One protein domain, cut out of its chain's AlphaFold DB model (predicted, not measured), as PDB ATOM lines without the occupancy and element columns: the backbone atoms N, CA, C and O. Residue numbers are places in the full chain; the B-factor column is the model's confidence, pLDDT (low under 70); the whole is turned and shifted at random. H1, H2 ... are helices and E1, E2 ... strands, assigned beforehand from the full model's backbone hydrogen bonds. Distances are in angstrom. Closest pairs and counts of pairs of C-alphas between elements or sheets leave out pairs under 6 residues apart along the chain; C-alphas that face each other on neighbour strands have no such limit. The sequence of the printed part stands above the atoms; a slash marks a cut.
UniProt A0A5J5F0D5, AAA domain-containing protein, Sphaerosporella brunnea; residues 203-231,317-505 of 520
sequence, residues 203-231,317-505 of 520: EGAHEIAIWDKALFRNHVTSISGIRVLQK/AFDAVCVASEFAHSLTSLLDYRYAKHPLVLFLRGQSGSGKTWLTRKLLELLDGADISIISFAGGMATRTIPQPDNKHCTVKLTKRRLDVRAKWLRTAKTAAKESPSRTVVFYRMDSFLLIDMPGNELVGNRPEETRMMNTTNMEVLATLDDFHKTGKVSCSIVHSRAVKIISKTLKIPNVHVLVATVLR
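What this domain is: This is residues 203 to 231 and 317 to 505 of the 520 residues of the protein "AAA domain-containing protein" of Sphaerosporella brunnea (UniProt A0A5J5F0D5). A twisted sheet of eight strands runs through the middle of a rounded domain in three layers, with H5 and H6 on one face and H2 and H3 on the other. H4 grazes the sheet with residues 406 to 410, and H1 is close to H5. The printed part has 218 residues, with six named helices and eight named strands in the order H1 E1 E2 H2 E3 H3 E4 E5 H4 E6 E7 H5 H6 E8. The sheet, in the order E2 E1 E8 E3 E7 E6 E4 E5, is mixed, and so is the class, helices and strands. The whole is compact, with a radius of gyration of the C-alphas of 16.6 A and spans of 45 by 44 by 40 A.

Where its parts are: H1, residues 203 to 212, begins at C-alpha 203 (209.611, 201.227, 166.919). E1 is residues 225 to 227, E2 residues 321 to 323, and H2 residues 324 to 338, 21.7 A from first to last C-alpha. E3 is residues 344 to 349, H3 356 to 365, E4 371 to 378, 23.3 A long, E5 382 to 386 and H4 400 to 412. E6 is residues 424 to 430, E7 433 to 437, H5 448 to 471, 33.9 A long, and H6 482 to 491. E8, residues 497 to 504, is 22.4 A long and ends at C-alpha 504 (211.292, 207.165, 180.265).

How they stand to each other: E2, E1, E8, E3 and E7 are parallel neighbours in turn, with N 227 and O 322 at 3.3 A, N 226 and O 502, N 345 and O 497, and N 346 and O 434 each at 2.8 A, within hydrogen-bond range. E7 and E6, a hairpin, are antiparallel (N 428 and O 435, 2.8 A), as are E6 and E4 (N 375 and O 427, 2.9 A) and the hairpin E4 and E5 (N 376 and O 384, 2.9 A). Four split strand-helix-strand units, each of two strands with one or two helices between them along the chain and one or two other strands between them in the sheet, have right-handed crossovers: E2, H2, E3; E3, H3, E4; E5, H4, E6; E7, H5 H6, E8. H5 and H6, on the same face at heights over the sheet of 10.0 A and 8.7 A, touch at a shallow tilt of 16 degrees, through residues 457 to 468 of H5 alone; their closest C-alphas, of Val 461 and Val 484, are 5.7 A apart. H2, on the opposite face, touches H3 at a steep tilt of 46 degrees, the closest C-alphas being those of Ala 328 and Leu 363, 5.8 A. H3 stands at the sheet's level, with a height of 3.0 A. H1, not on the sheet, is close to but not clearly touching H5, the closest C-alphas being those of Trp 211 and Leu 462, 7.9 A. Every O i to N i+4 pair is within hydrogen-bond range in H3, H5 and H6, but 3 of 6 in H1, 9 of 11 in H2 and 8 of 9 in H4.

The domain as a whole: The farthest C-alphas, of Glu 203 and Lys 392, are 46.6 A apart. Residues 232 to 316 are not printed; C-alphas 231 and 317 are 24.8 A apart across the cut. The links H1 to E1, E5 to H4 and H4 to E6 are long. Mean pLDDT of the printed part is 80.0, with 49 residues under 70, among them 203 to 231 and 409 to 421.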
ATOM      1  N   GLU A 203     210.037 200.044 167.697       40.34
ATOM      2  CA  GLU A 203     209.611 201.227 166.919       40.34
ATOM      3  C   GLU A 203     209.615 202.535 167.730       40.34
ATOM      4  O   GLU A 203     210.073 203.575 167.247       40.34
ATOM      5  N   GLY A 204     209.193 202.497 168.998       39.28
ATOM      6  CA  GLY A 204     209.165 203.689 169.858       39.28
ATOM      7  C   GLY A 204     210.558 204.230 170.208       39.28
ATOM      8  O   GLY A 204     210.723 205.431 170.427       39.28
ATOM      9  N   ALA A 205     211.579 203.366 170.237       40.16
ATOM     10  CA  ALA A 205     212.959 203.754 170.527       40.16
ATOM     11  C   ALA A 205     213.640 204.449 169.332       40.16
ATOM     12  O   ALA A 205     214.467 205.343 169.530       40.16
ATOM     13  N   HIS A 206     213.271 204.080 168.099       41.19
ATOM     14  CA  HIS A 206     213.837 204.658 166.880       41.19
ATOM     15  C   HIS A 206     213.404 206.120 166.676       41.19
ATOM     16  O   HIS A 206     214.235 206.983 166.394       41.19
ATOM     17  N   GLU A 207     212.124 206.428 166.907       40.03
ATOM     18  CA  GLU A 207     211.572 207.783 166.769       40.03
ATOM     19  C   GLU A 207     212.152 208.759 167.813       40.03
ATOM     20  O   GLU A 207     212.493 209.899 167.491       40.03
ATOM     21  N   ILE A 208     212.356 208.298 169.054       39.44
ATOM     22  CA  ILE A 208     212.994 209.087 170.123       39.44
ATOM     23  C   ILE A 208     214.454 209.418 169.761       39.44
ATOM     24  O   ILE A 208     214.887 210.552 169.973       39.44
ATOM     25  N   ALA A 209     215.183 208.464 169.167       45.19
ATOM     26  CA  ALA A 209     216.599 208.602 168.822       45.19
ATOM     27  C   ALA A 209     216.881 209.557 167.645       45.19
ATOM     28  O   ALA A 209     217.966 210.142 167.591       45.19
ATOM     29  N   ILE A 210     215.940 209.718 166.704       41.12
ATOM     30  CA  ILE A 210     216.107 210.608 165.539       41.12
ATOM     31  C   ILE A 210     216.076 212.080 165.966       41.12
ATOM     32  O   ILE A 210     216.932 212.860 165.550       41.12
ATOM     33  N   TRP A 211     215.134 212.454 166.832       41.50
ATOM     34  CA  TRP A 211     214.938 213.850 167.233       41.50
ATOM     35  C   TRP A 211     215.932 214.330 168.287       41.50
ATOM     36  O   TRP A 211     216.327 215.495 168.262       41.50
ATOM     37  N   ASP A 212     216.395 213.439 169.170       49.47
ATOM     38  CA  ASP A 212     217.339 213.824 170.223       49.47
ATOM     39  C   ASP A 212     218.668 214.347 169.657       49.47
ATOM     40  O   ASP A 212     219.298 215.169 170.304       49.47
ATOM     41  N   LYS A 213     219.081 213.979 168.433       42.78
ATOM     42  CA  LYS A 213     220.349 214.454 167.840       42.78
ATOM     43  C   LYS A 213     220.338 215.911 167.353       42.78
ATOM     44  O   LYS A 213     221.418 216.467 167.163       42.78
ATOM     45  N   ALA A 214     219.173 216.524 167.124       43.56
ATOM     46  CA  ALA A 214     219.078 217.815 166.428       43.56
ATOM     47  C   ALA A 214     219.142 219.058 167.352       43.56
ATOM     48  O   ALA A 214     219.450 220.155 166.887       43.56
ATOM     49  N   LEU A 215     218.931 218.895 168.665       42.22
ATOM     50  CA  LEU A 215     218.653 219.992 169.610       42.22
ATOM     51  C   LEU A 215     219.874 220.543 170.393       42.22
ATOM     52  O   LEU A 215     219.701 221.046 171.499       42.22
ATOM     53  N   PHE A 216     221.109 220.474 169.866       43.06
ATOM     54  CA  PHE A 216     222.321 220.809 170.648       43.06
ATOM     55  C   PHE A 216     223.157 221.999 170.130       43.06
ATOM     56  O   PHE A 216     224.091 221.793 169.352       43.06
ATOM     57  N   ARG A 217     222.840 223.220 170.610       33.72
ATOM     58  CA  ARG A 217     223.620 224.474 170.789       33.72
ATOM     59  C   ARG A 217     222.721 225.745 170.810       33.72
ATOM     60  O   ARG A 217     222.261 226.192 169.769       33.72
ATOM     61  N   ASN A 218     222.674 226.394 171.987       36.94
ATOM     62  CA  ASN A 218     222.104 227.714 172.353       36.94
ATOM     63  C   ASN A 218     220.592 227.796 172.701       36.94
ATOM     64  O   ASN A 218     219.732 227.227 172.044       36.94
ATOM     65  N   HIS A 219     220.295 228.553 173.775       47.47
ATOM     66  CA  HIS A 219     218.988 228.970 174.347       47.47
ATOM     67  C   HIS A 219     217.958 227.899 174.768       47.47
ATOM     68  O   HIS A 219     217.154 228.157 175.667       47.47
ATOM     69  N   VAL A 220     218.025 226.686 174.228       48.00
ATOM     70  CA  VAL A 220     217.300 225.509 174.725       48.00
ATOM     71  C   VAL A 220     218.275 224.675 175.548       48.00
ATOM     72  O   VAL A 220     219.335 224.297 175.062       48.00
ATOM     73  N   THR A 221     217.955 224.418 176.817       49.16
ATOM     74  CA  THR A 221     218.719 223.453 177.624       49.16
ATOM     75  C   THR A 221     217.926 222.151 177.610       49.16
ATOM     76  O   THR A 221     216.842 222.082 178.185       49.16
ATOM     77  N   SER A 222     218.408 221.124 176.914       40.12
ATOM     78  CA  SER A 222     217.707 219.848 176.756       40.12
ATOM     79  C   SER A 222     218.010 218.926 177.939       40.12
ATOM     80  O   SER A 222     218.800 217.982 177.874       40.12
ATOM     81  N   ILE A 223     217.368 219.174 179.082       46.06
ATOM     82  CA  ILE A 223     217.501 218.278 180.236       46.06
ATOM     83  C   ILE A 223     216.602 217.036 180.059       46.06
ATOM     84  O   ILE A 223     215.513 216.951 180.612       46.06
ATOM     85  N   SER A 224     217.181 216.019 179.411       54.91
ATOM     86  CA  SER A 224     217.454 214.709 180.038       54.91
ATOM     87  C   SER A 224     216.346 213.684 180.225       54.91
ATOM     88  O   SER A 224     215.264 213.975 180.724       54.91
ATOM     89  N   GLY A 225     216.696 212.422 179.961       53.56
ATOM     90  CA  GLY A 225     215.927 211.252 180.374       53.56
ATOM     91  C   GLY A 225     215.602 211.292 181.871       53.56
ATOM     92  O   GLY A 225     216.489 211.116 182.706       53.56
ATOM     93  N   ILE A 226     214.337 211.509 182.227       56.34
ATOM     94  CA  ILE A 226     213.856 211.412 183.602       56.34
ATOM     95  C   ILE A 226     213.369 209.991 183.819       56.34
ATOM     96  O   ILE A 226     212.427 209.537 183.165       56.34
ATOM     97  N   ARG A 227     213.993 209.294 184.769       57.00
ATOM     98  CA  ARG A 227     213.553 207.959 185.179       57.00
ATOM     99  C   ARG A 227     212.710 208.041 186.441       57.00
ATOM    100  O   ARG A 227     213.109 208.646 187.442       57.00
ATOM    101  N   VAL A 228     211.558 207.382 186.415       53.72
ATOM    102  CA  VAL A 228     210.764 207.110 187.615       53.72
ATOM    103  C   VAL A 228     211.224 205.764 188.173       53.72
ATOM    104  O   VAL A 228     210.692 204.724 187.805       53.72
ATOM    105  N   LEU A 229     212.237 205.779 189.041       45.50
ATOM    106  CA  LEU A 229     212.720 204.560 189.698       45.50
ATOM    107  C   LEU A 229     211.764 204.142 190.824       45.50
ATOM    108  O   LEU A 229     211.497 204.919 191.746       45.50
ATOM    109  N   GLN A 230     211.310 202.887 190.807       44.91
ATOM    110  CA  GLN A 230     210.893 202.221 192.046       44.91
ATOM    111  C   GLN A 230     212.144 201.833 192.849       44.91
ATOM    112  O   GLN A 230     213.168 201.470 192.278       44.91
ATOM    113  N   LYS A 231     212.062 201.931 194.180       41.66
ATOM    114  CA  LYS A 231     213.185 202.054 195.133       41.66
ATOM    115  C   LYS A 231     214.350 201.041 195.054       41.66
ATOM    116  O   LYS A 231     215.352 201.318 195.701       41.66
ATOM    117  N   ALA A 317     222.521 210.477 173.583       84.56
ATOM    118  CA  ALA A 317     223.167 211.419 174.484       84.56
ATOM    119  C   ALA A 317     222.143 212.446 174.979       84.56
ATOM    120  O   ALA A 317     221.359 212.971 174.192       84.56
ATOM    121  N   PHE A 318     222.163 212.726 176.278       83.44
ATOM    122  CA  PHE A 318     221.333 213.732 176.933       83.44
ATOM    123  C   PHE A 318     222.215 214.785 177.620       83.44
ATOM    124  O   PHE A 318     223.335 214.467 178.010       83.44
ATOM    125  N   ASP A 319     221.729 216.011 177.858       86.56
ATOM    126  CA  ASP A 319     222.543 217.014 178.581       86.56
ATOM    127  C   ASP A 319     222.793 216.625 180.050       86.56
ATOM    128  O   ASP A 319     223.815 216.976 180.643       86.56
ATOM    129  N   ALA A 320     221.874 215.862 180.636       87.75
ATOM    130  CA  ALA A 320     221.991 215.219 181.939       87.75
ATOM    131  C   ALA A 320     221.112 213.946 181.969       87.75
ATOM    132  O   ALA A 320     220.487 213.563 180.980       87.75
ATOM    133  N   VAL A 321     221.046 213.261 183.105       87.12
ATOM    134  CA  VAL A 321     220.063 212.207 183.408       87.12
ATOM    135  C   VAL A 321     219.794 212.307 184.902       87.12
ATOM    136  O   VAL A 321     220.737 212.397 185.687       87.12
ATOM    137  N   CYS A 322     218.528 212.314 185.318       88.88
ATOM    138  CA  CYS A 322     218.194 212.436 186.736       88.88
ATOM    139  C   CYS A 322     216.995 211.577 187.134       88.88
ATOM    140  O   CYS A 322     216.162 211.175 186.315       88.88
ATOM    141  N   VAL A 323     216.918 211.284 188.431       88.94
ATOM    142  CA  VAL A 323     215.750 210.624 189.012       88.94
ATOM    143  C   VAL A 323     214.636 211.653 189.155       88.94
ATOM    144  O   VAL A 323     214.876 212.800 189.529       88.94
ATOM    145  N   ALA A 324     213.393 211.245 188.915       83.38
ATOM    146  CA  ALA A 324     212.249 212.152 188.923       83.38
ATOM    147  C   ALA A 324     212.082 212.968 190.227       83.38
ATOM    148  O   ALA A 324     211.638 214.114 190.189       83.38
ATOM    149  N   SER A 325     212.470 212.414 191.382       81.69
ATOM    150  CA  SER A 325     212.476 213.140 192.662       81.69
ATOM    151  C   SER A 325     213.539 214.240 192.735       81.69
ATOM    152  O   SER A 325     213.301 215.278 193.343       81.69
ATOM    153  N   GLU A 326     214.707 214.017 192.129       89.25
ATOM    154  CA  GLU A 326     215.785 215.011 192.060       89.25
ATOM    155  C   GLU A 326     215.424 216.109 191.064       89.25
ATOM    156  O   GLU A 326     215.600 217.287 191.364       89.25
ATOM    157  N   PHE A 327     214.835 215.731 189.924       89.69
ATOM    158  CA  PHE A 327     214.351 216.677 188.921       89.69
ATOM    159  C   PHE A 327     213.392 217.703 189.524       89.69
ATOM    160  O   PHE A 327     213.552 218.901 189.318       89.69
ATOM    161  N   ALA A 328     212.422 217.234 190.313       86.06
ATOM    162  CA  ALA A 328     211.434 218.090 190.951       86.06
ATOM    163  C   ALA A 328     212.079 219.146 191.872       86.06
ATOM    164  O   ALA A 328     211.757 220.326 191.767       86.06
ATOM    165  N   HIS A 329     213.041 218.745 192.710       86.12
ATOM    166  CA  HIS A 329     213.778 219.668 193.581       86.12
ATOM    167  C   HIS A 329     214.659 220.659 192.811       86.12
ATOM    168  O   HIS A 329     214.728 221.840 193.168       86.12
ATOM    169  N   SER A 330     215.323 220.193 191.753       88.62
ATOM    170  CA  SER A 330     216.121 221.050 190.876       88.62
ATOM    171  C   SER A 330     215.245 222.081 190.169       88.62
ATOM    172  O   SER A 330     215.626 223.247 190.100       88.62
ATOM    173  N   LEU A 331     214.049 221.686 189.718       88.75
ATOM    174  CA  LEU A 331     213.104 222.607 189.096       88.75
ATOM    175  C   LEU A 331     212.617 223.666 190.087       88.75
ATOM    176  O   LEU A 331     212.574 224.833 189.727       88.75
ATOM    177  N   THR A 332     212.316 223.301 191.338       85.81
ATOM    178  CA  THR A 332     211.957 224.290 192.371       85.81
ATOM    179  C   THR A 332     213.070 225.308 192.579       85.81
ATOM    180  O   THR A 332     212.813 226.503 192.542       85.81
ATOM    181  N   SER A 333     214.316 224.847 192.708       86.94
ATOM    182  CA  SER A 333     215.467 225.746 192.873       86.94
ATOM    183  C   SER A 333     215.632 226.679 191.669       86.94
ATOM    184  O   SER A 333     216.002 227.841 191.817       86.94
ATOM    185  N   LEU A 334     215.345 226.169 190.471       85.62
ATOM    186  CA  LEU A 334     215.385 226.929 189.231       85.62
ATOM    187  C   LEU A 334     214.278 227.994 189.204       85.62
ATOM    188  O   LEU A 334     214.569 229.144 188.885       85.62
ATOM    189  N   LEU A 335     213.055 227.649 189.616       85.62
ATOM    190  CA  LEU A 335     211.917 228.570 189.717       85.62
ATOM    191  C   LEU A 335     212.118 229.647 190.798       85.62
ATOM    192  O   LEU A 335     211.839 230.814 190.533       85.62
ATOM    193  N   ASP A 336     212.670 229.286 191.962       82.69
ATOM    194  CA  ASP A 336     212.941 230.212 193.072       82.69
ATOM    195  C   ASP A 336     214.019 231.249 192.722       82.69
ATOM    196  O   ASP A 336     213.972 232.392 193.179       82.69
ATOM    197  N   TYR A 337     215.028 230.855 191.937       69.25
ATOM    198  CA  TYR A 337     216.241 231.656 191.789       69.25
ATOM    199  C   TYR A 337     216.110 232.812 190.791       69.25
ATOM    200  O   TYR A 337     216.814 233.809 190.963       69.25
ATOM    201  N   ARG A 338     215.292 232.714 189.725       57.62
ATOM    202  CA  ARG A 338     215.490 233.624 188.571       57.62
ATOM    203  C   ARG A 338     214.292 234.168 187.799       57.62
ATOM    204  O   ARG A 338     214.528 235.039 186.963       57.62
ATOM    205  N   TYR A 339     213.050 233.744 188.009       59.53
ATOM    206  CA  TYR A 339     212.132 233.788 186.859       59.53
ATOM    207  C   TYR A 339     211.020 234.826 186.796       59.53
ATOM    208  O   TYR A 339     210.290 234.819 185.818       59.53
ATOM    209  N   ALA A 340     210.996 235.852 187.649       62.62
ATOM    210  CA  ALA A 340     210.132 237.005 187.351       62.62
ATOM    211  C   ALA A 340     210.469 237.686 185.999       62.62
ATOM    212  O   ALA A 340     209.606 238.329 185.419       62.62
ATOM    213  N   LYS A 341     211.708 237.559 185.490       80.38
ATOM    214  CA  LYS A 341     212.157 238.271 184.275       80.38
ATOM    215  C   LYS A 341     212.228 237.432 183.001       80.38
ATOM    216  O   LYS A 341     212.293 238.005 181.917       80.38
ATOM    217  N   HIS A 342     212.274 236.107 183.109       87.50
ATOM    218  CA  HIS A 342     212.477 235.229 181.956       87.50
ATOM    219  C   HIS A 342     211.500 234.050 182.048       87.50
ATOM    220  O   HIS A 342     211.561 233.287 183.005       87.50
ATOM    221  N   PRO A 343     210.558 233.873 181.118       91.56
ATOM    222  CA  PRO A 343     209.645 232.742 181.201       91.56
ATOM    223  C   PRO A 343     210.393 231.416 181.021       91.56
ATOM    224  O   PRO A 343     211.278 231.302 180.174       91.56
ATOM    225  N   LEU A 344     210.014 230.399 181.793       93.75
ATOM    226  CA  LEU A 344     210.476 229.026 181.613       93.75
ATOM    227  C   LEU A 344     209.377 228.190 180.954       93.75
ATOM    228  O   LEU A 344     208.260 228.118 181.463       93.75
ATOM    229  N   VAL A 345     209.710 227.495 179.871       95.38
ATOM    230  CA  VAL A 345     208.830 226.541 179.195       95.38
ATOM    231  C   VAL A 345     209.386 225.135 179.377       95.38
ATOM    232  O   VAL A 345     210.482 224.841 178.913       95.38
ATOM    233  N   LEU A 346     208.636 224.258 180.041       96.06
ATOM    234  CA  LEU A 346     208.993 222.859 180.262       96.06
ATOM    235  C   LEU A 346     208.080 221.934 179.455       96.06
ATOM    236  O   LEU A 346     206.894 221.823 179.746       96.06
ATOM    237  N   PHE A 347     208.651 221.209 178.500       96.25
ATOM    238  CA  PHE A 347     207.995 220.129 177.772       96.25
ATOM    239  C   PHE A 347     208.271 218.792 178.453       96.25
ATOM    240  O   PHE A 347     209.423 218.402 178.620       96.25
ATOM    241  N   LEU A 348     207.222 218.054 178.801       95.75
ATOM    242  CA  LEU A 348     207.315 216.669 179.245       95.75
ATOM    243  C   LEU A 348     206.894 215.758 178.100       95.75
ATOM    244  O   LEU A 348     205.726 215.741 177.715       95.75
ATOM    245  N   ARG A 349     207.845 214.986 177.572       94.38
ATOM    246  CA  ARG A 349     207.620 214.014 176.493       94.38
ATOM    247  C   ARG A 349     207.940 212.594 176.941       94.38
ATOM    248  O   ARG A 349     208.557 212.390 177.981       94.38
ATOM    249  N   GLY A 350     207.493 211.604 176.179       92.69
ATOM    250  CA  GLY A 350     207.717 210.183 176.458       92.69
ATOM    251  C   GLY A 350     206.473 209.342 176.196       92.69
ATOM    252  O   GLY A 350     205.379 209.880 176.031       92.69
ATOM    253  N   GLN A 351     206.622 208.022 176.197       90.44
ATOM    254  CA  GLN A 351     205.533 207.084 175.907       90.44
ATOM    255  C   GLN A 351     204.388 207.175 176.936       90.44
ATOM    256  O   GLN A 351     204.564 207.641 178.070       90.44
ATOM    257  N   SER A 352     203.183 206.732 176.567       88.00
ATOM    258  CA  SER A 352     202.125 206.478 177.552       88.00
ATOM    259  C   SER A 352     202.623 205.552 178.670       88.00
ATOM    260  O   SER A 352     203.447 204.665 178.460       88.00
ATOM    261  N   GLY A 353     202.186 205.812 179.902       88.94
ATOM    262  CA  GLY A 353     202.634 205.056 181.074       88.94
ATOM    263  C   GLY A 353     204.059 205.360 181.558       88.94
ATOM    264  O   GLY A 353     204.449 204.831 182.594       88.94
ATOM    265  N   SER A 354     204.821 206.250 180.906       89.94
ATOM    266  CA  SER A 354     206.183 206.584 181.360       89.94
ATOM    267  C   SER A 354     206.254 207.352 182.681       89.94
ATOM    268  O   SER A 354     207.318 207.482 183.273       89.94
ATOM    269  N   GLY A 355     205.115 207.841 183.173       91.50
ATOM    270  CA  GLY A 355     205.038 208.607 184.413       91.50
ATOM    271  C   GLY A 355     205.026 210.121 184.214       91.50
ATOM    272  O   GLY A 355     205.057 210.830 185.216       91.50
ATOM    273  N   LYS A 356     204.894 210.635 182.977       92.38
ATOM    274  CA  LYS A 356     204.725 212.080 182.699       92.38
ATOM    275  C   LYS A 356     203.677 212.725 183.598       92.38
ATOM    276  O   LYS A 356     203.994 213.626 184.357       92.38
ATOM    277  N   THR A 357     202.458 212.186 183.621       89.94
ATOM    278  CA  THR A 357     201.366 212.726 184.445       89.94
ATOM    279  C   THR A 357     201.685 212.703 185.943       89.94
ATOM    280  O   THR A 357     201.286 213.614 186.672       89.94
ATOM    281  N   TRP A 358     202.408 211.683 186.423       91.75
ATOM    282  CA  TRP A 358     202.867 211.629 187.813       91.75
ATOM    283  C   TRP A 358     203.902 212.722 188.089       91.75
ATOM    284  O   TRP A 358     203.782 213.429 189.088       91.75
ATOM    285  N   LEU A 359     204.865 212.901 187.182       92.19
ATOM    286  CA  LEU A 359     205.880 213.940 187.279       92.19
ATOM    287  C   LEU A 359     205.234 215.324 187.241       92.19
ATOM    288  O   LEU A 359     205.440 216.101 188.165       92.19
ATOM    289  N   THR A 360     204.371 215.597 186.261       93.62
ATOM    290  CA  THR A 360     203.572 216.821 186.175       93.62
ATOM    291  C   THR A 360     202.875 217.113 187.496       93.62
ATOM    292  O   THR A 360     202.977 218.215 188.028       93.62
ATOM    293  N   ARG A 361     202.195 216.117 188.074       92.06
ATOM    294  CA  ARG A 361     201.534 216.276 189.369       92.06
ATOM    295  C   ARG A 361     202.526 216.648 190.470       92.06
ATOM    296  O   ARG A 361     202.210 217.519 191.269       92.06
ATOM    297  N   LYS A 362     203.700 216.014 190.518       92.50
ATOM    298  CA  LYS A 362     204.734 216.327 191.511       92.50
ATOM    299  C   LYS A 362     205.300 217.729 191.359       92.50
ATOM    300  O   LYS A 362     205.500 218.387 192.370       92.50
ATOM    301  N   LEU A 363     205.487 218.198 190.130       92.31
ATOM    302  CA  LEU A 363     205.910 219.571 189.866       92.31
ATOM    303  C   LEU A 363     204.835 220.572 190.299       92.31
ATOM    304  O   LEU A 363     205.134 221.539 190.984       92.31
ATOM    305  N   LEU A 364     203.570 220.303 189.975       92.88
ATOM    306  CA  LEU A 364     202.450 221.165 190.356       92.88
ATOM    307  C   LEU A 364     202.186 221.169 191.870       92.88
ATOM    308  O   LEU A 364     201.748 222.180 192.404       92.88
ATOM    309  N   GLU A 365     202.460 220.072 192.582       92.50
ATOM    310  CA  GLU A 365     202.382 220.027 194.052       92.50
ATOM    311  C   GLU A 365     203.377 220.995 194.720       92.50
ATOM    312  O   GLU A 365     203.092 221.484 195.809       92.50
ATOM    313  N   LEU A 366     204.508 221.301 194.074       90.00
ATOM    314  CA  LEU A 366     205.497 222.270 194.575       90.00
ATOM    315  C   LEU A 366     205.048 223.722 194.373       90.00
ATOM    316  O   LEU A 366     205.621 224.623 194.974       90.00
ATOM    317  N   LEU A 367     204.025 223.938 193.547       90.44
ATOM    318  CA  LEU A 367     203.499 225.249 193.167       90.44
ATOM    319  C   LEU A 367     202.144 225.530 193.842       90.44
ATOM    320  O   LEU A 367     201.345 226.329 193.353       90.44
ATOM    321  N   ASP A 368     201.853 224.852 194.957       92.50
ATOM    322  CA  ASP A 368     200.620 225.037 195.730       92.50
ATOM    323  C   ASP A 368     200.451 226.515 196.131       92.50
ATOM    324  O   ASP A 368     201.352 227.139 196.687       92.50
ATOM    325  N   GLY A 369     199.291 227.095 195.818       93.06
ATOM    326  CA  GLY A 369     198.989 228.515 196.027       93.06
ATOM    327  C   GLY A 369     199.323 229.450 194.855       93.06
ATOM    328  O   GLY A 369     198.886 230.606 194.881       93.06
ATOM    329  N   ALA A 370     200.025 228.984 193.817       91.62
ATOM    330  CA  ALA A 370     200.261 229.768 192.601       91.62
ATOM    331  C   ALA A 370     198.962 229.971 191.803       91.62
ATOM    332  O   ALA A 370     198.069 229.122 191.836       91.62
ATOM    333  N   ASP A 371     198.843 231.077 191.073       93.50
ATOM    334  CA  ASP A 371     197.745 231.259 190.122       93.50
ATOM    335  C   ASP A 371     198.049 230.485 188.839       93.50
ATOM    336  O   ASP A 371     199.083 230.675 188.204       93.50
ATOM    337  N   ILE A 372     197.159 229.560 188.487       93.88
ATOM    338  CA  ILE A 372     197.323 228.650 187.357       93.88
ATOM    339  C   ILE A 372     196.152 228.796 186.391       93.88
ATOM    340  O   ILE A 372     194.992 228.884 186.807       93.88
ATOM    341  N   SER A 373     196.445 228.755 185.096       93.44
ATOM    342  CA  SER A 373     195.469 228.449 184.057       93.44
ATOM    343  C   SER A 373     195.849 227.144 183.365       93.44
ATOM    344  O   SER A 373     197.023 226.834 183.161       93.44
ATOM    345  N   ILE A 374     194.853 226.309 183.080       93.50
ATOM    346  CA  ILE A 374     195.065 225.002 182.453       93.50
ATOM    347  C   ILE A 374     194.315 224.993 181.138       93.50
ATOM    348  O   ILE A 374     193.101 225.186 181.135       93.50
ATOM    349  N   ILE A 375     195.024 224.736 180.045       93.00
ATOM    350  CA  ILE A 375     194.447 224.637 178.706       93.00
ATOM    351  C   ILE A 375     194.732 223.233 178.188       93.00
ATOM    352  O   ILE A 375     195.871 222.781 178.207       93.00
ATOM    353  N   SER A 376     193.710 222.519 177.736       91.75
ATOM    354  CA  SER A 376     193.871 221.180 177.168       91.75
ATOM    355  C   SER A 376     193.265 221.092 175.776       91.75
ATOM    356  O   SER A 376     192.140 221.558 175.578       91.75
ATOM    357  N   PHE A 377     193.978 220.440 174.859       88.75
ATOM    358  CA  PHE A 377     193.541 220.186 173.486       88.75
ATOM    359  C   PHE A 377     193.357 218.690 173.271       88.75
ATOM    360  O   PHE A 377     194.334 217.939 173.280       88.75
ATOM    361  N   ALA A 378     192.107 218.263 173.096       82.31
ATOM    362  CA  ALA A 378     191.758 216.875 172.808       82.31
ATOM    363  C   ALA A 378     191.168 216.770 171.395       82.31
ATOM    364  O   ALA A 378     190.271 217.540 171.039       82.31
ATOM    365  N   GLY A 379     191.671 215.826 170.592       72.00
ATOM    366  CA  GLY A 379     191.049 215.435 169.320       72.00
ATOM    367  C   GLY A 379     190.867 216.560 168.292       72.00
ATOM    368  O   GLY A 379     189.842 216.606 167.622       72.00
ATOM    369  N   GLY A 380     191.812 217.499 168.190       65.81
ATOM    370  CA  GLY A 380     191.852 218.517 167.127       65.81
ATOM    371  C   GLY A 380     190.843 219.671 167.230       65.81
ATOM    372  O   GLY A 380     191.121 220.739 166.693       65.81
ATOM    373  N   MET A 381     189.721 219.522 167.944       65.81
ATOM    374  CA  MET A 381     188.674 220.562 167.992       65.81
ATOM    375  C   MET A 381     188.296 221.037 169.396       65.81
ATOM    376  O   MET A 381     187.976 222.211 169.578       65.81
ATOM    377  N   ALA A 382     188.351 220.177 170.415       80.00
ATOM    378  CA  ALA A 382     187.897 220.560 171.747       80.00
ATOM    379  C   ALA A 382     189.032 221.221 172.539       80.00
ATOM    380  O   ALA A 382     189.974 220.564 172.989       80.00
ATOM    381  N   THR A 383     188.926 222.535 172.737       86.38
ATOM    382  CA  THR A 383     189.736 223.268 173.719       86.38
ATOM    383  C   THR A 383     188.962 223.364 175.024       86.38
ATOM    384  O   THR A 383     187.792 223.736 175.031       86.38
ATOM    385  N   ARG A 384     189.607 223.019 176.138       87.94
ATOM    386  CA  ARG A 384     189.050 223.244 177.476       87.94
ATOM    387  C   ARG A 384     190.014 224.100 178.272       87.94
ATOM    388  O   ARG A 384     191.193 223.758 178.351       87.94
ATOM    389  N   THR A 385     189.489 225.156 178.880       88.81
ATOM    390  CA  THR A 385     190.254 226.097 179.702       88.81
ATOM    391  C   THR A 385     189.714 226.087 181.128       88.81
ATOM    392  O   THR A 385     188.504 225.976 181.344       88.81
ATOM    393  N   ILE A 386     190.614 226.136 182.109       87.44
ATOM    394  CA  ILE A 386     190.291 226.275 183.530       87.44
ATOM    395  C   ILE A 386     191.071 227.475 184.079       87.44
ATOM    396  O   ILE A 386     192.304 227.432 184.038       87.44
ATOM    397  N   PRO A 387     190.391 228.478 184.663       85.81
ATOM    398  CA  PRO A 387     188.930 228.635 184.718       85.81
ATOM    399  C   PRO A 387     188.309 228.790 183.318       85.81
ATOM    400  O   PRO A 387     189.025 229.001 182.345       85.81
ATOM    401  N   GLN A 388     186.987 228.617 183.208       83.88
ATOM    402  CA  GLN A 388     186.303 228.905 181.947       83.88
ATOM    403  C   GLN A 388     186.499 230.391 181.591       83.88
ATOM    404  O   GLN A 388     186.541 231.223 182.502       83.88
ATOM    405  N   PRO A 389     186.653 230.708 180.295       76.38
ATOM    406  CA  PRO A 389     187.020 232.049 179.834       76.38
ATOM    407  C   PRO A 389     185.978 233.135 180.144       76.38
ATOM    408  O   PRO A 389     186.302 234.312 180.228       76.38
ATOM    409  N   ASP A 390     184.731 232.746 180.406       82.06
ATOM    410  CA  ASP A 390     183.655 233.640 180.844       82.06
ATOM    411  C   ASP A 390     183.905 234.296 182.218       82.06
ATOM    412  O   ASP A 390     183.269 235.292 182.578       82.06
ATOM    413  N   ASN A 391     184.849 233.770 183.001       74.44
ATOM    414  CA  ASN A 391     185.250 234.377 184.256       74.44
ATOM    415  C   ASN A 391     186.255 235.502 184.009       74.44
ATOM    416  O   ASN A 391     187.353 235.273 183.517       74.44
ATOM    417  N   LYS A 392     185.943 236.700 184.521       82.12
ATOM    418  CA  LYS A 392     186.848 237.874 184.556       82.12
ATOM    419  C   LYS A 392     188.233 237.596 185.167       82.12
ATOM    420  O   LYS A 392     189.125 238.431 185.071       82.12
ATOM    421  N   HIS A 393     188.395 236.462 185.842       76.06
ATOM    422  CA  HIS A 393     189.667 235.973 186.344       76.06
ATOM    423  C   HIS A 393     190.111 234.789 185.484       76.06
ATOM    424  O   HIS A 393     189.563 233.699 185.617       76.06
ATOM    425  N   CYS A 394     191.127 234.993 184.643       83.19
ATOM    426  CA  CYS A 394     191.663 233.965 183.744       83.19
ATOM    427  C   CYS A 394     192.540 232.916 184.455       83.19
ATOM    428  O   CYS A 394     193.106 232.037 183.807       83.19
ATOM    429  N   THR A 395     192.685 233.002 185.779       89.56
ATOM    430  CA  THR A 395     193.524 232.117 186.591       89.56
ATOM    431  C   THR A 395     192.802 231.685 187.861       89.56
ATOM    432  O   THR A 395     191.842 232.303 188.328       89.56
ATOM    433  N   VAL A 396     193.247 230.567 188.426       91.62
ATOM    434  CA  VAL A 396     192.749 230.051 189.697       91.62
ATOM    435  C   VAL A 396     193.900 229.680 190.612       91.62
ATOM    436  O   VAL A 396     194.901 229.154 190.149       91.62
ATOM    437  N   LYS A 397     193.728 229.831 191.927       94.06
ATOM    438  CA  LYS A 397     194.714 229.329 192.890       94.06
ATOM    439  C   LYS A 397     194.854 227.812 192.785       94.06
ATOM    440  O   LYS A 397     193.890 227.072 193.025       94.06
ATOM    441  N   LEU A 398     196.051 227.355 192.439       92.31
ATOM    442  CA  LEU A 398     196.434 225.959 192.453       92.31
ATOM    443  C   LEU A 398     196.329 225.453 193.888       92.31
ATOM    444  O   LEU A 398     196.877 226.037 194.814       92.31
ATOM    445  N   THR A 399     195.570 224.381 194.074       92.00
ATOM    446  CA  THR A 399     195.498 223.676 195.352       92.00
ATOM    447  C   THR A 399     195.649 222.192 195.083       92.00
ATOM    448  O   THR A 399     195.138 221.692 194.072       92.00
ATOM    449  N   LYS A 400     196.253 221.448 196.010       90.06
ATOM    450  CA  LYS A 400     196.314 219.976 195.929       90.06
ATOM    451  C   LYS A 400     194.953 219.333 195.605       90.06
ATOM    452  O   LYS A 400     194.862 218.447 194.758       90.06
ATOM    453  N   ARG A 401     193.866 219.841 196.202       89.44
ATOM    454  CA  ARG A 401     192.490 219.378 195.933       89.44
ATOM    455  C   ARG A 401     192.065 219.603 194.476       89.44
ATOM    456  O   ARG A 401     191.388 218.748 193.908       89.44
ATOM    457  N   ARG A 402     192.447 220.725 193.853       87.69
ATOM    458  CA  ARG A 402     192.156 220.994 192.433       87.69
ATOM    459  C   ARG A 402     192.921 220.056 191.504       87.69
ATOM    460  O   ARG A 402     192.358 219.647 190.492       87.69
ATOM    461  N   LEU A 403     194.141 219.650 191.859       86.25
ATOM    462  CA  LEU A 403     194.877 218.624 191.108       86.25
ATOM    463  C   LEU A 403     194.162 217.263 191.139       86.25
ATOM    464  O   LEU A 403     194.068 216.596 190.108       86.25
ATOM    465  N   ASP A 404     193.589 216.873 192.281       85.69
ATOM    466  CA  ASP A 404     192.787 215.644 192.384       85.69
ATOM    467  C   ASP A 404     191.489 215.720 191.577       85.69
ATOM    468  O   ASP A 404     191.095 214.761 190.909       85.69
ATOM    469  N   VAL A 405     190.827 216.880 191.602       82.88
ATOM    470  CA  VAL A 405     189.649 217.138 190.770       82.88
ATOM    471  C   VAL A 405     190.028 217.050 189.293       82.88
ATOM    472  O   VAL A 405     189.338 216.378 188.535       82.88
ATOM    473  N   ARG A 406     191.167 217.608 188.886       79.12
ATOM    474  CA  ARG A 406     191.651 217.520 187.508       79.12
ATOM    475  C   ARG A 406     191.860 216.083 187.034       79.12
ATOM    476  O   ARG A 406     191.482 215.761 185.911       79.12
ATOM    477  N   ALA A 407     192.416 215.206 187.871       74.75
ATOM    478  CA  ALA A 407     192.552 213.792 187.519       74.75
ATOM    479  C   ALA A 407     191.188 213.148 187.212       74.75
ATOM    480  O   ALA A 407     191.100 212.270 186.355       74.75
ATOM    481  N   LYS A 408     190.113 213.613 187.864       79.56
ATOM    482  CA  LYS A 408     188.745 213.224 187.507       79.56
ATOM    483  C   LYS A 408     188.321 213.845 186.180       79.56
ATOM    484  O   LYS A 408     187.794 213.119 185.359       79.56
ATOM    485  N   TRP A 409     188.613 215.121 185.928       68.38
ATOM    486  CA  TRP A 409     188.217 215.826 184.697       68.38
ATOM    487  C   TRP A 409     188.805 215.232 183.424       68.38
ATOM    488  O   TRP A 409     188.080 215.026 182.453       68.38
ATOM    489  N   LEU A 410     190.101 214.909 183.444       68.31
ATOM    490  CA  LEU A 410     190.743 214.218 182.326       68.31
ATOM    491  C   LEU A 410     190.112 212.838 182.082       68.31
ATOM    492  O   LEU A 410     190.166 212.330 180.971       68.31
ATOM    493  N   ARG A 411     189.482 212.235 183.103       66.44
ATOM    494  CA  ARG A 411     188.740 210.973 182.979       66.44
ATOM    495  C   ARG A 411     187.281 211.168 182.560       66.44
ATOM    496  O   ARG A 411     186.758 210.298 181.875       66.44
ATOM    497  N   THR A 412     186.603 212.244 182.968       44.84
ATOM    498  CA  THR A 412     185.202 212.524 182.592       44.84
ATOM    499  C   THR A 412     185.055 213.087 181.184       44.84
ATOM    500  O   THR A 412     183.942 213.139 180.680       44.84
ATOM    501  N   ALA A 413     186.153 213.461 180.519       46.50
ATOM    502  CA  ALA A 413     186.159 213.800 179.097       46.50
ATOM    503  C   ALA A 413     185.756 212.637 178.170       46.50
ATOM    504  O   ALA A 413     185.514 212.892 176.998       46.50
ATOM    505  N   LYS A 414     185.620 211.414 178.710       46.44
ATOM    506  CA  LYS A 414     185.054 210.235 178.044       46.44
ATOM    507  C   LYS A 414     183.736 210.569 177.338       46.44
ATOM    508  O   LYS A 414     182.669 210.563 177.950       46.44
ATOM    509  N   THR A 415     183.809 210.790 176.031       39.00
ATOM    510  CA  THR A 415     182.687 210.543 175.126       39.00
ATOM    511  C   THR A 415     182.378 209.034 175.125       39.00
ATOM    512  O   THR A 415     183.094 208.241 175.746       39.00
ATOM    513  N   ALA A 416     181.299 208.600 174.463       34.25
ATOM    514  CA  ALA A 416     180.895 207.184 174.405       34.25
ATOM    515  C   ALA A 416     182.032 206.233 173.951       34.25
ATOM    516  O   ALA A 416     182.003 205.037 174.240       34.25
ATOM    517  N   ALA A 417     183.074 206.776 173.317       40.28
ATOM    518  CA  ALA A 417     184.341 206.110 173.092       40.28
ATOM    519  C   ALA A 417     185.329 206.422 174.244       40.28
ATOM    520  O   ALA A 417     185.828 207.530 174.405       40.28
ATOM    521  N   LYS A 418     185.670 205.394 175.026       48.81
ATOM    522  CA  LYS A 418     186.597 205.358 176.179       48.81
ATOM    523  C   LYS A 418     187.965 206.026 175.892       48.81
ATOM    524  O   LYS A 418     188.876 205.364 175.413       48.81
ATOM    525  N   GLU A 419     188.100 207.326 176.156       52.78
ATOM    526  CA  GLU A 419     189.349 208.089 175.971       52.78
ATOM    527  C   GLU A 419     190.303 207.917 177.155       52.78
ATOM    528  O   GLU A 419     189.917 208.076 178.320       52.78
ATOM    529  N   SER A 420     191.555 207.566 176.857       61.97
ATOM    530  CA  SER A 420     192.656 207.617 177.810       61.97
ATOM    531  C   SER A 420     193.214 209.045 177.862       61.97
ATOM    532  O   SER A 420     193.374 209.691 176.829       61.97
ATOM    533  N   PRO A 421     193.594 209.547 179.047       64.69
ATOM    534  CA  PRO A 421     194.211 210.867 179.201       64.69
ATOM    535  C   PRO A 421     195.591 211.001 178.523       64.69
ATOM    536  O   PRO A 421     196.208 212.055 178.624       64.69
ATOM    537  N   SER A 422     196.088 209.956 177.848       72.00
ATOM    538  CA  SER A 422     197.367 209.941 177.125       72.00
ATOM    539  C   SER A 422     197.361 210.765 175.835       72.00
ATOM    540  O   SER A 422     198.426 210.977 175.265       72.00
ATOM    541  N   ARG A 423     196.187 211.232 175.392       80.38
ATOM    542  CA  ARG A 423     195.932 211.728 174.028       80.38
ATOM    543  C   ARG A 423     195.707 213.228 173.903       80.38
ATOM    544  O   ARG A 423     195.217 213.732 172.898       80.38
ATOM    545  N   THR A 424     196.001 213.961 174.963       88.88
ATOM    546  CA  THR A 424     195.693 215.384 175.069       88.88
ATOM    547  C   THR A 424     196.977 216.138 175.355       88.88
ATOM    548  O   THR A 424     197.680 215.796 176.303       88.88
ATOM    549  N   VAL A 425     197.261 217.186 174.578       92.06
ATOM    550  CA  VAL A 425     198.305 218.150 174.952       92.06
ATOM    551  C   VAL A 425     197.726 219.027 176.055       92.06
ATOM    552  O   VAL A 425     196.681 219.659 175.854       92.06
ATOM    553  N   VAL A 426     198.369 219.060 177.224       94.00
ATOM    554  CA  VAL A 426     197.921 219.904 178.336       94.00
ATOM    555  C   VAL A 426     198.968 220.944 178.692       94.00
ATOM    556  O   VAL A 426     200.091 220.619 179.062       94.00
ATOM    557  N   PHE A 427     198.541 222.196 178.653       95.44
ATOM    558  CA  PHE A 427     199.286 223.368 179.061       95.44
ATOM    559  C   PHE A 427     198.881 223.743 180.482       95.44
ATOM    560  O   PHE A 427     197.694 223.837 180.798       95.44
ATOM    561  N   TYR A 428     199.869 223.983 181.331       95.31
ATOM    562  CA  TYR A 428     199.698 224.531 182.667       95.31
ATOM    563  C   TYR A 428     200.517 225.794 182.728       95.31
ATOM    564  O   TYR A 428     201.744 225.763 182.656       95.31
ATOM    565  N   ARG A 429     199.816 226.904 182.831       93.69
ATOM    566  CA  ARG A 429     200.394 228.219 182.701       93.69
ATOM    567  C   ARG A 429     200.316 228.935 184.041       93.69
ATOM    568  O   ARG A 429     199.270 228.947 184.684       93.69
ATOM    569  N   MET A 430     201.434 229.523 184.427       93.00
ATOM    570  CA  MET A 430     201.651 230.385 185.588       93.00
ATOM    571  C   MET A 430     202.480 231.588 185.114       93.00
ATOM    572  O   MET A 430     203.079 231.501 184.044       93.00
ATOM    573  N   ASP A 431     202.531 232.687 185.870       88.00
ATOM    574  CA  ASP A 431     203.059 233.993 185.416       88.00
ATOM    575  C   ASP A 431     204.393 233.932 184.650       88.00
ATOM    576  O   ASP A 431     204.543 234.583 183.621       88.00
ATOM    577  N   SER A 432     205.335 233.100 185.097       90.31
ATOM    578  CA  SER A 432     206.645 232.928 184.458       90.31
ATOM    579  C   SER A 432     206.992 231.478 184.118       90.31
ATOM    580  O   SER A 432     208.157 231.151 183.883       90.31
ATOM    581  N   PHE A 433     206.009 230.578 184.142       93.25
ATOM    582  CA  PHE A 433     206.240 229.151 183.946       93.25
ATOM    583  C   PHE A 433     205.122 228.515 183.122       93.25
ATOM    584  O   PHE A 433     203.947 228.558 183.492       93.25
ATOM    585  N   LEU A 434     205.500 227.884 182.012       95.12
ATOM    586  CA  LEU A 434     204.615 227.100 181.165       95.12
ATOM    587  C   LEU A 434     205.069 225.643 181.168       95.12
ATOM    588  O   LEU A 434     206.103 225.300 180.606       95.12
ATOM    589  N   LEU A 435     204.270 224.769 181.766       96.31
ATOM    590  CA  LEU A 435     204.461 223.326 181.699       96.31
ATOM    591  C   LEU A 435     203.568 222.745 180.600       96.31
ATOM    592  O   LEU A 435     202.380 223.053 180.539       96.31
ATOM    593  N   ILE A 436     204.125 221.887 179.754       96.31
ATOM    594  CA  ILE A 436     203.443 221.267 178.618       96.31
ATOM    595  C   ILE A 436     203.589 219.752 178.752       96.31
ATOM    596  O   ILE A 436     204.674 219.202 178.590       96.31
ATOM    597  N   ASP A 437     202.490 219.078 179.074       95.69
ATOM    598  CA  ASP A 437     202.395 217.616 179.103       95.69
ATOM    599  C   ASP A 437     202.003 217.149 177.699       95.69
ATOM    600  O   ASP A 437     200.850 217.308 177.283       95.69
ATOM    601  N   MET A 438     202.993 216.665 176.944       94.69
ATOM    602  CA  MET A 438     202.797 216.170 175.585       94.69
ATOM    603  C   MET A 438     202.152 214.783 175.633       94.69
ATOM    604  O   MET A 438     202.467 213.986 176.524       94.69
ATOM    605  N   PRO A 439     201.268 214.446 174.684       92.75
ATOM    606  CA  PRO A 439     200.681 213.123 174.633       92.75
ATOM    607  C   PRO A 439     201.743 212.057 174.327       92.75
ATOM    608  O   PRO A 439     202.824 212.352 173.808       92.75
ATOM    609  N   GLY A 440     201.441 210.805 174.675       90.62
ATOM    610  CA  GLY A 440     202.315 209.683 174.334       90.62
ATOM    611  C   GLY A 440     202.427 209.500 172.820       90.62
ATOM    612  O   GLY A 440     201.459 209.724 172.097       90.62
ATOM    613  N   ASN A 441     203.600 209.082 172.342       83.00
ATOM    614  CA  ASN A 441     203.820 208.670 170.951       83.00
ATOM    615  C   ASN A 441     203.384 207.211 170.724       83.00
ATOM    616  O   ASN A 441     204.109 206.414 170.137       83.00
ATOM    617  N   GLU A 442     202.234 206.818 171.274       78.31
ATOM    618  CA  GLU A 442     201.729 205.458 171.093       78.31
ATOM    619  C   GLU A 442     201.477 205.128 169.613       78.31
ATOM    620  O   GLU A 442     200.987 205.958 168.844       78.31
ATOM    621  N   LEU A 443     201.795 203.886 169.231       75.88
ATOM    622  CA  LEU A 443     201.506 203.358 167.902       75.88
ATOM    623  C   LEU A 443     200.001 203.407 167.612       75.88
ATOM    624  O   LEU A 443     199.154 203.365 168.509       75.88
ATOM    625  N   VAL A 444     199.681 203.498 166.322       71.69
ATOM    626  CA  VAL A 444     198.322 203.636 165.796       71.69
ATOM    627  C   VAL A 444     197.439 202.462 166.234       71.69
ATOM    628  O   VAL A 444     197.441 201.398 165.628       71.69
ATOM    629  N   GLY A 445     196.673 202.667 167.309       76.31
ATOM    630  CA  GLY A 445     195.664 201.718 167.783       76.31
ATOM    631  C   GLY A 445     194.309 201.894 167.085       76.31
ATOM    632  O   GLY A 445     194.205 202.484 166.013       76.31
ATOM    633  N   ASN A 446     193.227 201.481 167.756       82.19
ATOM    634  CA  ASN A 446     191.835 201.492 167.252       82.19
ATOM    635  C   ASN A 446     191.256 202.874 166.863       82.19
ATOM    636  O   ASN A 446     190.065 202.987 166.584       82.19
ATOM    637  N   ARG A 447     192.054 203.945 166.898       82.56
ATOM    638  CA  ARG A 447     191.646 205.307 166.533       82.56
ATOM    639  C   ARG A 447     192.746 205.976 165.705       82.56
ATOM    640  O   ARG A 447     193.518 206.784 166.238       82.56
ATOM    641  N   PRO A 448     192.856 205.610 164.423       87.12
ATOM    642  CA  PRO A 448     193.963 206.036 163.583       87.12
ATOM    643  C   PRO A 448     193.976 207.536 163.319       87.12
ATOM    644  O   PRO A 448     195.043 208.135 163.339       87.12
ATOM    645  N   GLU A 449     192.814 208.168 163.162       87.69
ATOM    646  CA  GLU A 449     192.728 209.613 162.923       87.69
ATOM    647  C   GLU A 449     193.182 210.433 164.133       87.69
ATOM    648  O   GLU A 449     193.984 211.352 163.989       87.69
ATOM    649  N   GLU A 450     192.730 210.069 165.338       83.88
ATOM    650  CA  GLU A 450     193.150 210.727 166.580       83.88
ATOM    651  C   GLU A 450     194.661 210.579 166.793       83.88
ATOM    652  O   GLU A 450     195.352 211.566 167.039       83.88
ATOM    653  N   THR A 451     195.183 209.358 166.618       86.44
ATOM    654  CA  THR A 451     196.623 209.086 166.751       86.44
ATOM    655  C   THR A 451     197.424 209.857 165.700       86.44
ATOM    656  O   THR A 451     198.444 210.458 166.018       86.44
ATOM    657  N   ARG A 452     196.933 209.919 164.455       88.56
ATOM    658  CA  ARG A 452     197.555 210.700 163.381       88.56
ATOM    659  C   ARG A 452     197.608 212.183 163.736       88.56
ATOM    660  O   ARG A 452     198.675 212.771 163.630       88.56
ATOM    661  N   MET A 453     196.505 212.775 164.200       87.00
ATOM    662  CA  MET A 453     196.476 214.185 164.612       87.00
ATOM    663  C   MET A 453     197.435 214.472 165.771       87.00
ATOM    664  O   MET A 453     198.113 215.501 165.769       87.00
ATOM    665  N   MET A 454     197.512 213.572 166.753       86.31
ATOM    666  CA  MET A 454     198.449 213.692 167.868       86.31
ATOM    667  C   MET A 454     199.902 213.628 167.406       86.31
ATOM    668  O   MET A 454     200.689 214.490 167.783       86.31
ATOM    669  N   ASN A 455     200.246 212.648 166.570       88.50
ATOM    670  CA  ASN A 455     201.600 212.496 166.049       88.50
ATOM    671  C   ASN A 455     201.976 213.697 165.180       88.50
ATOM    672  O   ASN A 455     203.048 214.262 165.367       88.50
ATOM    673  N   THR A 456     201.073 214.173 164.317       90.62
ATOM    674  CA  THR A 456     201.273 215.420 163.563       90.62
ATOM    675  C   THR A 456     201.512 216.602 164.502       90.62
ATOM    676  O   THR A 456     202.498 217.310 164.331       90.62
ATOM    677  N   THR A 457     200.690 216.778 165.541       90.31
ATOM    678  CA  THR A 457     200.868 217.870 166.515       90.31
ATOM    679  C   THR A 457     202.212 217.762 167.239       90.31
ATOM    680  O   THR A 457     202.923 218.755 167.357       90.31
ATOM    681  N   ASN A 458     202.596 216.567 167.697       90.81
ATOM    682  CA  ASN A 458     203.884 216.335 168.350       90.81
ATOM    683  C   ASN A 458     205.052 216.689 167.427       90.81
ATOM    684  O   ASN A 458     205.986 217.361 167.856       90.81
ATOM    685  N   MET A 459     204.978 216.282 166.163       91.12
ATOM    686  CA  MET A 459     206.009 216.553 165.166       91.12
ATOM    687  C   MET A 459     206.102 218.040 164.826       91.12
ATOM    688  O   MET A 459     207.207 218.565 164.751       91.12
ATOM    689  N   GLU A 460     204.977 218.745 164.690       92.62
ATOM    690  CA  GLU A 460     204.982 220.199 164.489       92.62
ATOM    691  C   GLU A 460     205.584 220.936 165.693       92.62
ATOM    692  O   GLU A 460     206.357 221.879 165.518       92.62
ATOM    693  N   VAL A 461     205.275 220.501 166.922       92.38
ATOM    694  CA  VAL A 461     205.885 221.059 168.138       92.38
ATOM    695  C   VAL A 461     207.394 220.824 168.142       92.38
ATOM    696  O   VAL A 461     208.145 221.762 168.392       92.38
ATOM    697  N   LEU A 462     207.850 219.607 167.838       91.81
ATOM    698  CA  LEU A 462     209.279 219.287 167.784       91.81
ATOM    699  C   LEU A 462     210.000 220.059 166.675       91.81
ATOM    700  O   LEU A 462     211.071 220.597 166.929       91.81
ATOM    701  N   ALA A 463     209.401 220.181 165.490       92.19
ATOM    702  CA  ALA A 463     209.946 220.977 164.395       92.19
ATOM    703  C   ALA A 463     210.043 222.464 164.767       92.19
ATOM    704  O   ALA A 463     211.053 223.103 164.491       92.19
ATOM    705  N   THR A 464     209.034 223.001 165.462       93.50
ATOM    706  CA  THR A 464     209.054 224.384 165.972       93.50
ATOM    707  C   THR A 464     210.171 224.584 166.997       93.50
ATOM    708  O   THR A 464     210.839 225.615 166.992       93.50
ATOM    709  N   LEU A 465     210.386 223.606 167.881       93.31
ATOM    710  CA  LEU A 465     211.461 223.649 168.872       93.31
ATOM    711  C   LEU A 465     212.845 223.533 168.237       93.31
ATOM    712  O   LEU A 465     213.757 224.228 168.675       93.31
ATOM    713  N   ASP A 466     212.998 222.691 167.218       92.12
ATOM    714  CA  ASP A 466     214.239 222.539 166.457       92.12
ATOM    715  C   ASP A 466     214.588 223.817 165.677       92.12
ATOM    716  O   ASP A 466     215.724 224.286 165.740       92.12
ATOM    717  N   ASP A 467     213.605 224.436 165.020       92.44
ATOM    718  CA  ASP A 467     213.768 225.724 164.337       92.44
ATOM    719  C   ASP A 467     214.135 226.846 165.318       92.44
ATOM    720  O   ASP A 467     215.114 227.569 165.110       92.44
ATOM    721  N   PHE A 468     213.419 226.935 166.447       93.75
ATOM    722  CA  PHE A 468     213.722 227.890 167.513       93.75
ATOM    723  C   PHE A 468     215.121 227.692 168.087       93.75
ATOM    724  O   PHE A 468     215.849 228.656 168.306       93.75
ATOM    725  N   HIS A 469     215.516 226.445 168.303       90.62
ATOM    726  CA  HIS A 469     216.839 226.104 168.789       90.62
ATOM    727  C   HIS A 469     217.941 226.525 167.801       90.62
ATOM    728  O   HIS A 469     218.927 227.143 168.199       90.62
ATOM    729  N   LYS A 470     217.765 226.244 166.505       91.69
ATOM    730  CA  LYS A 470     218.754 226.563 165.463       91.69
ATOM    731  C   LYS A 470     218.878 228.058 165.188       91.69
ATOM    732  O   LYS A 470     219.979 228.540 164.928       91.69
ATOM    733  N   THR A 471     217.763 228.782 165.201       93.38
ATOM    734  CA  THR A 471     217.709 230.174 164.726       93.38
ATOM    735  C   THR A 471     217.575 231.200 165.850       93.38
ATOM    736  O   THR A 471     217.776 232.392 165.620       93.38
ATOM    737  N   GLY A 472     217.194 230.772 167.058       91.81
ATOM    738  CA  GLY A 472     216.758 231.656 168.142       91.81
ATOM    739  C   GLY A 472     215.441 232.387 167.847       91.81
ATOM    740  O   GLY A 472     215.060 233.287 168.597       91.81
ATOM    741  N   LYS A 473     214.758 232.051 166.745       93.12
ATOM    742  CA  LYS A 473     213.532 232.692 166.265       93.12
ATOM    743  C   LYS A 473     212.472 231.636 165.991       93.12
ATOM    744  O   LYS A 473     212.765 230.486 165.708       93.12
ATOM    745  N   VAL A 474     211.211 232.033 166.084       90.25
ATOM    746  CA  VAL A 474     210.091 231.141 165.784       90.25
ATOM    747  C   VAL A 474     209.614 231.424 164.368       90.25
ATOM    748  O   VAL A 474     209.037 232.491 164.137       90.25
ATOM    749  N   SER A 475     209.812 230.491 163.434       87.38
ATOM    750  CA  SER A 475     209.212 230.612 162.107       87.38
ATOM    751  C   SER A 475     207.680 230.608 162.180       87.38
ATOM    752  O   SER A 475     207.056 229.807 162.880       87.38
ATOM    753  N   CYS A 476     207.049 231.502 161.418       79.75
ATOM    754  CA  CYS A 476     205.595 231.540 161.261       79.75
ATOM    755  C   CYS A 476     205.070 230.485 160.268       79.75
ATOM    756  O   CYS A 476     203.854 230.333 160.154       79.75
ATOM    757  N   SER A 477     205.942 229.771 159.544       79.94
ATOM    758  CA  SER A 477     205.526 228.853 158.474       79.94
ATOM    759  C   SER A 477     204.913 227.541 158.978       79.94
ATOM    760  O   SER A 477     204.159 226.909 158.246       79.94
ATOM    761  N   ILE A 478     205.180 227.146 160.229       67.94
ATOM    762  CA  ILE A 478     204.820 225.827 160.785       67.94
ATOM    763  C   ILE A 478     203.670 225.958 161.793       67.94
ATOM    764  O   ILE A 478     203.751 225.484 162.918       67.94
ATOM    765  N   VAL A 479     202.597 226.673 161.451       74.31
ATOM    766  CA  VAL A 479     201.561 227.031 162.437       74.31
ATOM    767  C   VAL A 479     200.184 226.513 162.019       74.31
ATOM    768  O   VAL A 479     199.236 227.270 161.799       74.31
ATOM    769  N   HIS A 480     200.065 225.188 161.916       85.31
ATOM    770  CA  HIS A 480     198.801 224.533 161.570       85.31
ATOM    771  C   HIS A 480     197.978 224.159 162.809       85.31
ATOM    772  O   HIS A 480     196.777 224.441 162.848       85.31
ATOM    773  N   SER A 481     198.594 223.616 163.866       90.06
ATOM    774  CA  SER A 481     197.872 223.267 165.095       90.06
ATOM    775  C   SER A 481     197.736 224.428 166.097       90.06
ATOM    776  O   SER A 481     198.600 225.297 166.249       90.06
ATOM    777  N   ARG A 482     196.625 224.436 166.852       90.00
ATOM    778  CA  ARG A 482     196.375 225.425 167.924       90.00
ATOM    779  C   ARG A 482     197.388 225.308 169.070       90.00
ATOM    780  O   ARG A 482     197.740 226.321 169.666       90.00
ATOM    781  N   ALA A 483     197.891 224.101 169.336       91.12
ATOM    782  CA  ALA A 483     198.965 223.870 170.300       91.12
ATOM    783  C   ALA A 483     200.259 224.582 169.872       91.12
ATOM    784  O   ALA A 483     200.845 225.314 170.669       91.12
ATOM    785  N   VAL A 484     200.653 224.443 168.601       91.88
ATOM    786  CA  VAL A 484     201.844 225.108 168.066       91.88
ATOM    787  C   VAL A 484     201.678 226.621 168.074       91.88
ATOM    788  O   VAL A 484     202.588 227.302 168.517       91.88
ATOM    789  N   LYS A 485     200.493 227.165 167.753       93.00
ATOM    790  CA  LYS A 485     200.214 228.611 167.907       93.00
ATOM    791  C   LYS A 485     200.571 229.133 169.301       93.00
ATOM    792  O   LYS A 485     201.221 230.168 169.421       93.00
ATOM    793  N   ILE A 486     200.152 228.426 170.350       92.31
ATOM    794  CA  ILE A 486     200.425 228.818 171.742       92.31
ATOM    795  C   ILE A 486     201.919 228.736 172.051       92.31
ATOM    796  O   ILE A 486     202.482 229.653 172.652       92.31
ATOM    797  N   ILE A 487     202.568 227.656 171.614       93.31
ATOM    798  CA  ILE A 487     204.003 227.441 171.811       93.31
ATOM    799  C   ILE A 487     204.800 228.524 171.092       93.31
ATOM    800  O   ILE A 487     205.589 229.211 171.728       93.31
ATOM    801  N   SER A 488     204.532 228.753 169.810       94.00
ATOM    802  CA  SER A 488     205.180 229.773 168.994       94.00
ATOM    803  C   SER A 488     205.073 231.160 169.617       94.00
ATOM    804  O   SER A 488     206.058 231.888 169.668       94.00
ATOM    805  N   LYS A 489     203.897 231.531 170.131       92.94
ATOM    806  CA  LYS A 489     203.726 232.808 170.830       92.94
ATOM    807  C   LYS A 489     204.551 232.887 172.116       92.94
ATOM    808  O   LYS A 489     205.170 233.910 172.376       92.94
ATOM    809  N   THR A 490     204.601 231.803 172.887       93.06
ATOM    810  CA  THR A 490     205.409 231.740 174.114       93.06
ATOM    811  C   THR A 490     206.904 231.835 173.805       93.06
ATOM    812  O   THR A 490     207.644 232.524 174.500       93.06
ATOM    813  N   LEU A 491     207.351 231.178 172.736       94.00
ATOM    814  CA  LEU A 491     208.749 231.170 172.311       94.00
ATOM    815  C   LEU A 491     209.212 232.510 171.713       94.00
ATOM    816  O   LEU A 491     210.407 232.780 171.670       94.00
ATOM    817  N   LYS A 492     208.283 233.372 171.280       94.31
ATOM    818  CA  LYS A 492     208.592 234.744 170.842       94.31
ATOM    819  C   LYS A 492     208.929 235.683 172.001       94.31
ATOM    820  O   LYS A 492     209.404 236.789 171.746       94.31
ATOM    821  N   ILE A 493     208.686 235.281 173.250       92.56
ATOM    822  CA  ILE A 493     209.017 236.114 174.404       92.56
ATOM    823  C   ILE A 493     210.545 236.193 174.533       92.56
ATOM    824  O   ILE A 493     211.210 235.153 174.580       92.56
ATOM    825  N   PRO A 494     211.126 237.404 174.616       90.88
ATOM    826  CA  PRO A 494     212.563 237.562 174.771       90.88
ATOM    827  C   PRO A 494     213.097 236.800 175.986       90.88
ATOM    828  O   PRO A 494     212.515 236.845 177.071       90.88
ATOM    829  N   ASN A 495     214.251 236.151 175.816       91.44
ATOM    830  CA  ASN A 495     214.943 235.404 176.871       91.44
ATOM    831  C   ASN A 495     214.132 234.241 177.473       91.44
ATOM    832  O   ASN A 495     214.388 233.839 178.608       91.44
ATOM    833  N   VAL A 496     213.160 233.691 176.743       93.31
ATOM    834  CA  VAL A 496     212.490 232.454 177.151       93.31
ATOM    835  C   VAL A 496     213.507 231.317 177.289       93.31
ATOM    836  O   VAL A 496     214.362 231.109 176.428       93.31
ATOM    837  N   HIS A 497     213.413 230.568 178.382       93.06
ATOM    838  CA  HIS A 497     214.191 229.353 178.577       93.06
ATOM    839  C   HIS A 497     213.328 228.150 178.256       93.06
ATOM    840  O   HIS A 497     212.233 228.004 178.796       93.06
ATOM    841  N   VAL A 498     213.840 227.263 177.412       94.56
ATOM    842  CA  VAL A 498     213.126 226.048 177.034       94.56
ATOM    843  C   VAL A 498     213.838 224.836 177.605       94.56
ATOM    844  O   VAL A 498     215.049 224.681 177.450       94.56
ATOM    845  N   LEU A 499     213.053 223.985 178.257       94.50
ATOM    846  CA  LEU A 499     213.463 222.733 178.858       94.50
ATOM    847  C   LEU A 499     212.634 221.604 178.251       94.50
ATOM    848  O   LEU A 499     211.408 221.619 178.339       94.50
ATOM    849  N   VAL A 500     213.285 220.610 177.653       94.69
ATOM    850  CA  VAL A 500     212.611 219.410 177.138       94.69
ATOM    851  C   VAL A 500     213.046 218.220 177.974       94.69
ATOM    852  O   VAL A 500     214.224 217.882 177.991       94.69
ATOM    853  N   ALA A 501     212.097 217.592 178.663       94.12
ATOM    854  CA  ALA A 501     212.349 216.449 179.523       94.12
ATOM    855  C   ALA A 501     211.664 215.192 178.983       94.12
ATOM    856  O   ALA A 501     210.435 215.112 178.871       94.12
ATOM    857  N   THR A 502     212.477 214.188 178.666       93.56
ATOM    858  CA  THR A 502     212.005 212.893 178.171       93.56
ATOM    859  C   THR A 502     211.796 211.963 179.354       93.56
ATOM    860  O   THR A 502     212.745 211.449 179.930       93.56
ATOM    861  N   VAL A 503     210.550 211.721 179.740       92.56
ATOM    862  CA  VAL A 503     210.224 210.778 180.806       92.56
ATOM    863  C   VAL A 503     210.210 209.371 180.228       92.56
ATOM    864  O   VAL A 503     209.356 209.032 179.403       92.56
ATOM    865  N   LEU A 504     211.156 208.554 180.676       90.06
ATOM    866  CA  LEU A 504     211.292 207.165 180.265       90.06
ATOM    867  C   LEU A 504     210.559 206.275 181.266       90.06
ATOM    868  O   LEU A 504     210.737 206.407 182.482       90.06
ATOM    869  N   ARG A 505     209.736 205.357 180.750       83.50
ATOM    870  CA  ARG A 505     209.181 204.282 181.570       83.50
ATOM    871  C   ARG A 505     210.355 203.402 181.981       83.50
ATOM    872  O   ARG A 505     211.182 203.066 181.136       83.50
TER     873      ARG A 505